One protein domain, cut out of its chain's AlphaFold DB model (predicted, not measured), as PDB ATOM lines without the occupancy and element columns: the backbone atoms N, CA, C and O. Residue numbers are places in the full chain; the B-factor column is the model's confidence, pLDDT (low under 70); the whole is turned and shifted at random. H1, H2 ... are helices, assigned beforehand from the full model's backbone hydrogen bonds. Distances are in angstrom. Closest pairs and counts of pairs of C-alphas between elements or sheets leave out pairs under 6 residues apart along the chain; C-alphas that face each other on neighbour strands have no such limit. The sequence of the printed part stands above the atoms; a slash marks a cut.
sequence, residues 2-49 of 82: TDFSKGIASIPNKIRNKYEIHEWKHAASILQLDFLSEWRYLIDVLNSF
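Overview. This is residues 2 to 49 of the 82 residues of an uncharacterized protein of Candidatus Schekmanbacteria bacterium RBG_13_48_7 (UniProt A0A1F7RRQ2). Picture a small frame of helices: the longest, H4, makes one side, H3 meets its early part at a corner, and the short helices H1 and H2 make the opposite side. Residues 17 to 26, with no named element, run back along that opposite side from H2 to H3. The printed part has 48 residues with four named helices, H1 to H4 in chain order, and no named strand; the class is all helix. It is compact, with a radius of gyration of the C-alphas of 10.2 A, and rounded, spanning 24 by 21 by 19 A.

Arrangement. Start at H4, residues 36 to 48. Its residues 38 to 39 alone touch H3, residues 27 to 34, and only just, with 3 pairs of C-alphas within 8 A; the two touch only at the corner by their link. Look there for the closest C-alphas, those of Leu 31 and Trp 39, 5.4 A apart. The two helices run opposite ways at a steep tilt of 49 degrees. At residues 46 to 47 alone, H4 only just touches H2, residues 13 to 16, with 3 pairs within 8 A; the closest C-alphas are those of Ile 15 and Asn 47, 6.2 A apart. H3 also touches H1, residues 7 to 10, where the C-alphas of Gly 7 and Ala 28 come closest, at 5.0 A. H1 and H4 are apart. In H3 and H4 every O i to N i+4 pair is within hydrogen-bond range; H1 and H2 are too short for such a pair.

Along the chain. Find C-alpha 36 at (209.274, 155.702, 160.861); from there H4 runs 18.2 A to C-alpha 48 at (223.219, 164.947, 168.113). H3 measures 10.3 A from C-alpha 27 to 34. H1 begins at C-alpha 7, (201.977, 165.127, 167.745), and measures 5.7 A; H2 measures 4.9 A.

Size, cuts and confidence. The C-alphas of Thr 2 and Phe 49 are the two farthest apart, at 27.3 A. The printed part has no cut. The links H1 to H2 and H3 to H4 are tight, and H2 to H3 is short, with 10 residues. Mean pLDDT of the printed part is 90.6; look for values under 70 at residues 2 to 5.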
ATOM      1  N   THR A   2     201.097 151.489 172.753       50.00
ATOM      2  CA  THR A   2     201.863 152.738 172.652       50.00
ATOM      3  C   THR A   2     200.986 153.757 171.933       50.00
ATOM      4  O   THR A   2     200.490 153.481 170.848       50.00
ATOM      5  N   ASP A   3     200.714 154.882 172.577       53.12
ATOM      6  CA  ASP A   3     199.839 155.926 172.048       53.12
ATOM      7  C   ASP A   3     200.598 156.761 171.005       53.12
ATOM      8  O   ASP A   3     201.415 157.617 171.352       53.12
ATOM      9  N   PHE A   4     200.371 156.456 169.725       55.81
ATOM     10  CA  PHE A   4     201.033 157.088 168.577       55.81
ATOM     11  C   PHE A   4     200.391 158.425 168.150       55.81
ATOM     12  O   PHE A   4     200.791 159.010 167.150       55.81
ATOM     13  N   SER A   5     199.403 158.939 168.893       56.47
ATOM     14  CA  SER A   5     198.625 160.132 168.509       56.47
ATOM     15  C   SER A   5     199.180 161.466 169.034       56.47
ATOM     16  O   SER A   5     198.516 162.500 168.968       56.47
ATOM     17  N   LYS A   6     200.404 161.476 169.570       73.62
ATOM     18  CA  LYS A   6     200.876 162.557 170.448       73.62
ATOM     19  C   LYS A   6     201.437 163.816 169.773       73.62
ATOM     20  O   LYS A   6     201.814 164.726 170.508       73.62
ATOM     21  N   GLY A   7     201.468 163.926 168.439       87.50
ATOM     22  CA  GLY A   7     201.977 165.127 167.745       87.50
ATOM     23  C   GLY A   7     203.346 165.555 168.290       87.50
ATOM     24  O   GLY A   7     204.195 164.705 168.544       87.50
ATOM     25  N   ILE A   8     203.544 166.839 168.603       92.81
ATOM     26  CA  ILE A   8     204.766 167.339 169.281       92.81
ATOM     27  C   ILE A   8     205.155 166.529 170.536       92.81
ATOM     28  O   ILE A   8     206.342 166.366 170.819       92.81
ATOM     29  N   ALA A   9     204.203 165.997 171.307       93.19
ATOM     30  CA  ALA A   9     204.517 165.238 172.519       93.19
ATOM     31  C   ALA A   9     205.173 163.869 172.243       93.19
ATOM     32  O   ALA A   9     205.689 163.261 173.184       93.19
ATOM     33  N   SER A  10     205.207 163.395 170.989       92.62
ATOM     34  CA  SER A  10     206.019 162.236 170.592       92.62
ATOM     35  C   SER A  10     207.517 162.565 170.490       92.62
ATOM     36  O   SER A  10     208.352 161.659 170.530       92.62
ATOM     37  N   ILE A  11     207.881 163.852 170.422       94.81
ATOM     38  CA  ILE A  11     209.270 164.309 170.373       94.81
ATOM     39  C   ILE A  11     209.889 164.217 171.782       94.81
ATOM     40  O   ILE A  11     209.313 164.740 172.749       94.81
ATOM     41  N   PRO A  12     211.080 163.599 171.936       95.31
ATOM     42  CA  PRO A  12     211.760 163.474 173.221       95.31
ATOM     43  C   PRO A  12     211.939 164.808 173.953       95.31
ATOM     44  O   PRO A  12     212.329 165.813 173.357       95.31
ATOM     45  N   ASN A  13     211.754 164.796 175.277       95.25
ATOM     46  CA  ASN A  13     211.897 165.984 176.133       95.25
ATOM     47  C   ASN A  13     213.234 166.705 175.931       95.25
ATOM     48  O   ASN A  13     213.276 167.928 175.908       95.25
ATOM     49  N   LYS A  14     214.328 165.954 175.739       95.38
ATOM     50  CA  LYS A  14     215.660 166.522 175.497       95.38
ATOM     51  C   LYS A  14     215.678 167.456 174.280       95.38
ATOM     52  O   LYS A  14     216.321 168.496 174.340       95.38
ATOM     53  N   ILE A  15     214.965 167.103 173.211       96.56
ATOM     54  CA  ILE A  15     214.840 167.934 172.007       96.56
ATOM     55  C   ILE A  15     213.883 169.092 172.286       96.56
ATOM     56  O   ILE A  15     214.231 170.238 172.031       96.56
ATOM     57  N   ARG A  16     212.724 168.831 172.901       95.81
ATOM     58  CA  ARG A  16     211.750 169.887 173.238       95.81
ATOM     59  C   ARG A  16     212.299 170.968 174.175       95.81
ATOM     60  O   ARG A  16     211.816 172.088 174.148       95.81
ATOM     61  N   ASN A  17     213.316 170.646 174.970       95.88
ATOM     62  CA  ASN A  17     214.010 171.610 175.825       95.88
ATOM     63  C   ASN A  17     215.111 172.394 175.088       95.88
ATOM     64  O   ASN A  17     215.536 173.437 175.575       95.88
ATOM     65  N   LYS A  18     215.614 171.878 173.958       95.56
ATOM     66  CA  LYS A  18     216.676 172.500 173.149       95.56
ATOM     67  C   LYS A  18     216.132 173.372 172.016       95.56
ATOM     68  O   LYS A  18     216.823 174.288 171.583       95.56
ATOM     69  N   TYR A  19     214.938 173.063 171.516       96.12
ATOM     70  CA  TYR A  19     214.369 173.675 170.322       96.12
ATOM     71  C   TYR A  19     212.975 174.222 170.589       96.12
ATOM     72  O   TYR A  19     212.184 173.621 171.313       96.12
ATOM     73  N   GLU A  20     212.653 175.316 169.912       96.56
ATOM     74  CA  GLU A  20     211.272 175.727 169.713       96.56
ATOM     75  C   GLU A  20     210.662 174.869 168.598       96.56
ATOM     76  O   GLU A  20     211.243 174.739 167.519       96.56
ATOM     77  N   ILE A  21     209.514 174.245 168.867       95.94
ATOM     78  CA  ILE A  21     208.892 173.299 167.939       95.94
ATOM     79  C   ILE A  21     207.488 173.764 167.606       95.94
ATOM     80  O   ILE A  21     206.641 173.905 168.486       95.94
ATOM     81  N   HIS A  22     207.248 173.915 166.310       95.38
ATOM     82  CA  HIS A  22     205.946 174.218 165.741       95.38
ATOM     83  C   HIS A  22     205.553 173.093 164.791       95.38
ATOM     84  O   HIS A  22     206.366 172.629 163.991       95.38
ATOM     85  N   GLU A  23     204.309 172.641 164.894       93.69
ATOM     86  CA  GLU A  23     203.758 171.574 164.065       93.69
ATOM     87  C   GLU A  23     202.578 172.108 163.254       93.69
ATOM     88  O   GLU A  23     201.693 172.782 163.782       93.69
ATOM     89  N   TRP A  24     202.526 171.738 161.975       95.81
ATOM     90  CA  TRP A  24     201.386 171.990 161.101       95.81
ATOM     91  C   TRP A  24     200.883 170.677 160.518       95.81
ATOM     92  O   TRP A  24     201.677 169.793 160.201       95.81
ATOM     93  N   LYS A  25     199.561 170.565 160.339       94.81
ATOM     94  CA  LYS A  25     198.909 169.431 159.658       94.81
ATOM     95  C   LYS A  25     199.337 168.051 160.191       94.81
ATOM     96  O   LYS A  25     199.487 167.119 159.410       94.81
ATOM     97  N   HIS A  26     199.530 167.925 161.505       92.38
ATOM     98  CA  HIS A  26     199.910 166.668 162.165       92.38
ATOM     99  C   HIS A  26     201.221 166.046 161.641       92.38
ATOM    100  O   HIS A  26     201.354 164.821 161.591       92.38
ATOM    101  N   ALA A  27     202.183 166.876 161.219       94.12
ATOM    102  CA  ALA A  27     203.434 166.416 160.617       94.12
ATOM    103  C   ALA A  27     204.205 165.410 161.489       94.12
ATOM    104  O   ALA A  27     204.759 164.453 160.952       94.12
ATOM    105  N   ALA A  28     204.230 165.584 162.815       93.81
ATOM    106  CA  ALA A  28     204.945 164.668 163.702       93.81
ATOM    107  C   ALA A  28     204.270 163.291 163.736       93.81
ATOM    108  O   ALA A  28     204.953 162.271 163.662       93.81
ATOM    109  N   SER A  29     202.936 163.259 163.774       93.19
ATOM    110  CA  SER A  29     202.176 162.005 163.724       93.19
ATOM    111  C   SER A  29     202.352 161.288 162.383       93.19
ATOM    112  O   SER A  29     202.594 160.084 162.375       93.19
ATOM    113  N   ILE A  30     202.295 162.017 161.261       94.12
ATOM    114  CA  ILE A  30     202.518 161.453 159.917       94.12
ATOM    115  C   ILE A  30     203.920 160.848 159.819       94.12
ATOM    116  O   ILE A  30     204.071 159.701 159.411       94.12
ATOM    117  N   LEU A  31     204.954 161.585 160.239       94.31
ATOM    118  CA  LEU A  31     206.324 161.075 160.214       94.31
ATOM    119  C   LEU A  31     206.484 159.832 161.095       94.31
ATOM    120  O   LEU A  31     207.098 158.859 160.675       94.31
ATOM    121  N   GLN A  32     205.918 159.831 162.303       93.81
ATOM    122  CA  GLN A  32     206.051 158.704 163.223       93.81
ATOM    123  C   GLN A  32     205.330 157.436 162.733       93.81
ATOM    124  O   GLN A  32     205.799 156.332 163.018       93.81
ATOM    125  N   LEU A  33     204.200 157.586 162.038       92.69
ATOM    126  CA  LEU A  33     203.358 156.470 161.602       92.69
ATOM    127  C   LEU A  33     203.736 155.950 160.213       92.69
ATOM    128  O   LEU A  33     203.916 154.744 160.047       92.69
ATOM    129  N   ASP A  34     203.895 156.849 159.245       96.00
ATOM    130  CA  ASP A  34     204.055 156.487 157.833       96.00
ATOM    131  C   ASP A  34     205.531 156.468 157.398       96.00
ATOM    132  O   ASP A  34     205.892 155.769 156.451       96.00
ATOM    133  N   PHE A  35     206.405 157.191 158.112       94.69
ATOM    134  CA  PHE A  35     207.817 157.403 157.750       94.69
ATOM    135  C   PHE A  35     208.756 157.157 158.938       94.69
ATOM    136  O   PHE A  35     209.596 157.985 159.301       94.69
ATOM    137  N   LEU A  36     208.596 156.004 159.596       93.75
ATOM    138  CA  LEU A  36     209.274 155.702 160.861       93.75
ATOM    139  C   LEU A  36     210.810 155.770 160.766       93.75
ATOM    140  O   LEU A  36     211.472 156.134 161.741       93.75
ATOM    141  N   SER A  37     211.391 155.417 159.618       93.69
ATOM    142  CA  SER A  37     212.841 155.496 159.401       93.69
ATOM    143  C   SER A  37     213.310 156.949 159.394       93.69
ATOM    144  O   SER A  37     214.222 157.311 160.134       93.69
ATOM    145  N   GLU A  38     212.645 157.795 158.614       94.12
ATOM    146  CA  GLU A  38     212.896 159.228 158.505       94.12
ATOM    147  C   GLU A  38     212.674 159.929 159.844       94.12
ATOM    148  O   GLU A  38     213.502 160.742 160.252       94.12
ATOM    149  N   TRP A  39     211.616 159.556 160.570       94.88
ATOM    150  CA  TRP A  39     211.363 160.025 161.930       94.88
ATOM    151  C   TRP A  39     212.538 159.722 162.860       94.88
ATOM    152  O   TRP A  39     213.047 160.622 163.527       94.88
ATOM    153  N   ARG A  40     213.012 158.469 162.887       94.31
ATOM    154  CA  ARG A  40     214.153 158.073 163.724       94.31
ATOM    155  C   ARG A  40     215.406 158.868 163.373       94.31
ATOM    156  O   ARG A  40     216.034 159.412 164.277       94.31
ATOM    157  N   TYR A  41     215.715 159.014 162.085       94.62
ATOM    158  CA  TYR A  41     216.862 159.812 161.653       94.62
ATOM    159  C   TYR A  41     216.737 161.279 162.059       94.62
ATOM    160  O   TYR A  41     217.700 161.849 162.566       94.62
ATOM    161  N   LEU A  42     215.558 161.886 161.902       94.56
ATOM    162  CA  LEU A  42     215.325 163.265 162.324       94.56
ATOM    163  C   LEU A  42     215.569 163.439 163.831       94.56
ATOM    164  O   LEU A  42     216.265 164.366 164.241       94.56
ATOM    165  N   ILE A  43     215.043 162.526 164.655       95.69
ATOM    166  CA  ILE A  43     215.265 162.533 166.106       95.69
ATOM    167  C   ILE A  43     216.753 162.364 166.444       95.69
ATOM    168  O   ILE A  43     217.252 163.057 167.333       95.69
ATOM    169  N   ASP A  44     217.475 161.497 165.738       94.81
ATOM    170  CA  ASP A  44     218.907 161.283 165.954       94.81
ATOM    171  C   ASP A  44     219.735 162.524 165.590       94.81
ATOM    172  O   ASP A  44     220.605 162.932 166.367       94.81
ATOM    173  N   VAL A  45     219.428 163.178 164.465       94.75
ATOM    174  CA  VAL A  45     220.078 164.431 164.044       94.75
ATOM    175  C   VAL A  45     219.841 165.535 165.075       94.75
ATOM    176  O   VAL A  45     220.798 166.142 165.556       94.75
ATOM    177  N   LEU A  46     218.586 165.763 165.472       95.44
ATOM    178  CA  LEU A  46     218.233 166.797 166.451       95.44
ATOM    179  C   LEU A  46     218.826 166.517 167.841       95.44
ATOM    180  O   LEU A  46     219.185 167.441 168.567       95.44
ATOM    181  N   ASN A  47     218.967 165.248 168.231       94.44
ATOM    182  CA  ASN A  47     219.626 164.893 169.489       94.44
ATOM    183  C   ASN A  47     221.141 165.117 169.463       94.44
ATOM    184  O   ASN A  47     221.717 165.412 170.517       94.44
ATOM    185  N   SER A  48     221.763 164.923 168.299       92.75
ATOM    186  CA  SER A  48     223.219 164.947 168.113       92.75
ATOM    187  C   SER A  48     223.762 166.330 167.761       92.75
ATOM    188  O   SER A  48     224.960 166.569 167.896       92.75
ATOM    189  N   PHE A  49     222.907 167.237 167.288       93.88
ATOM    190  CA  PHE A  49     223.311 168.598 166.984       93.88
ATOM    191  C   PHE A  49     223.529 169.422 168.258       93.88
ATOM    192  O   PHE A  49     222.684 169.471 169.156       93.88
TER     193      PHE A  49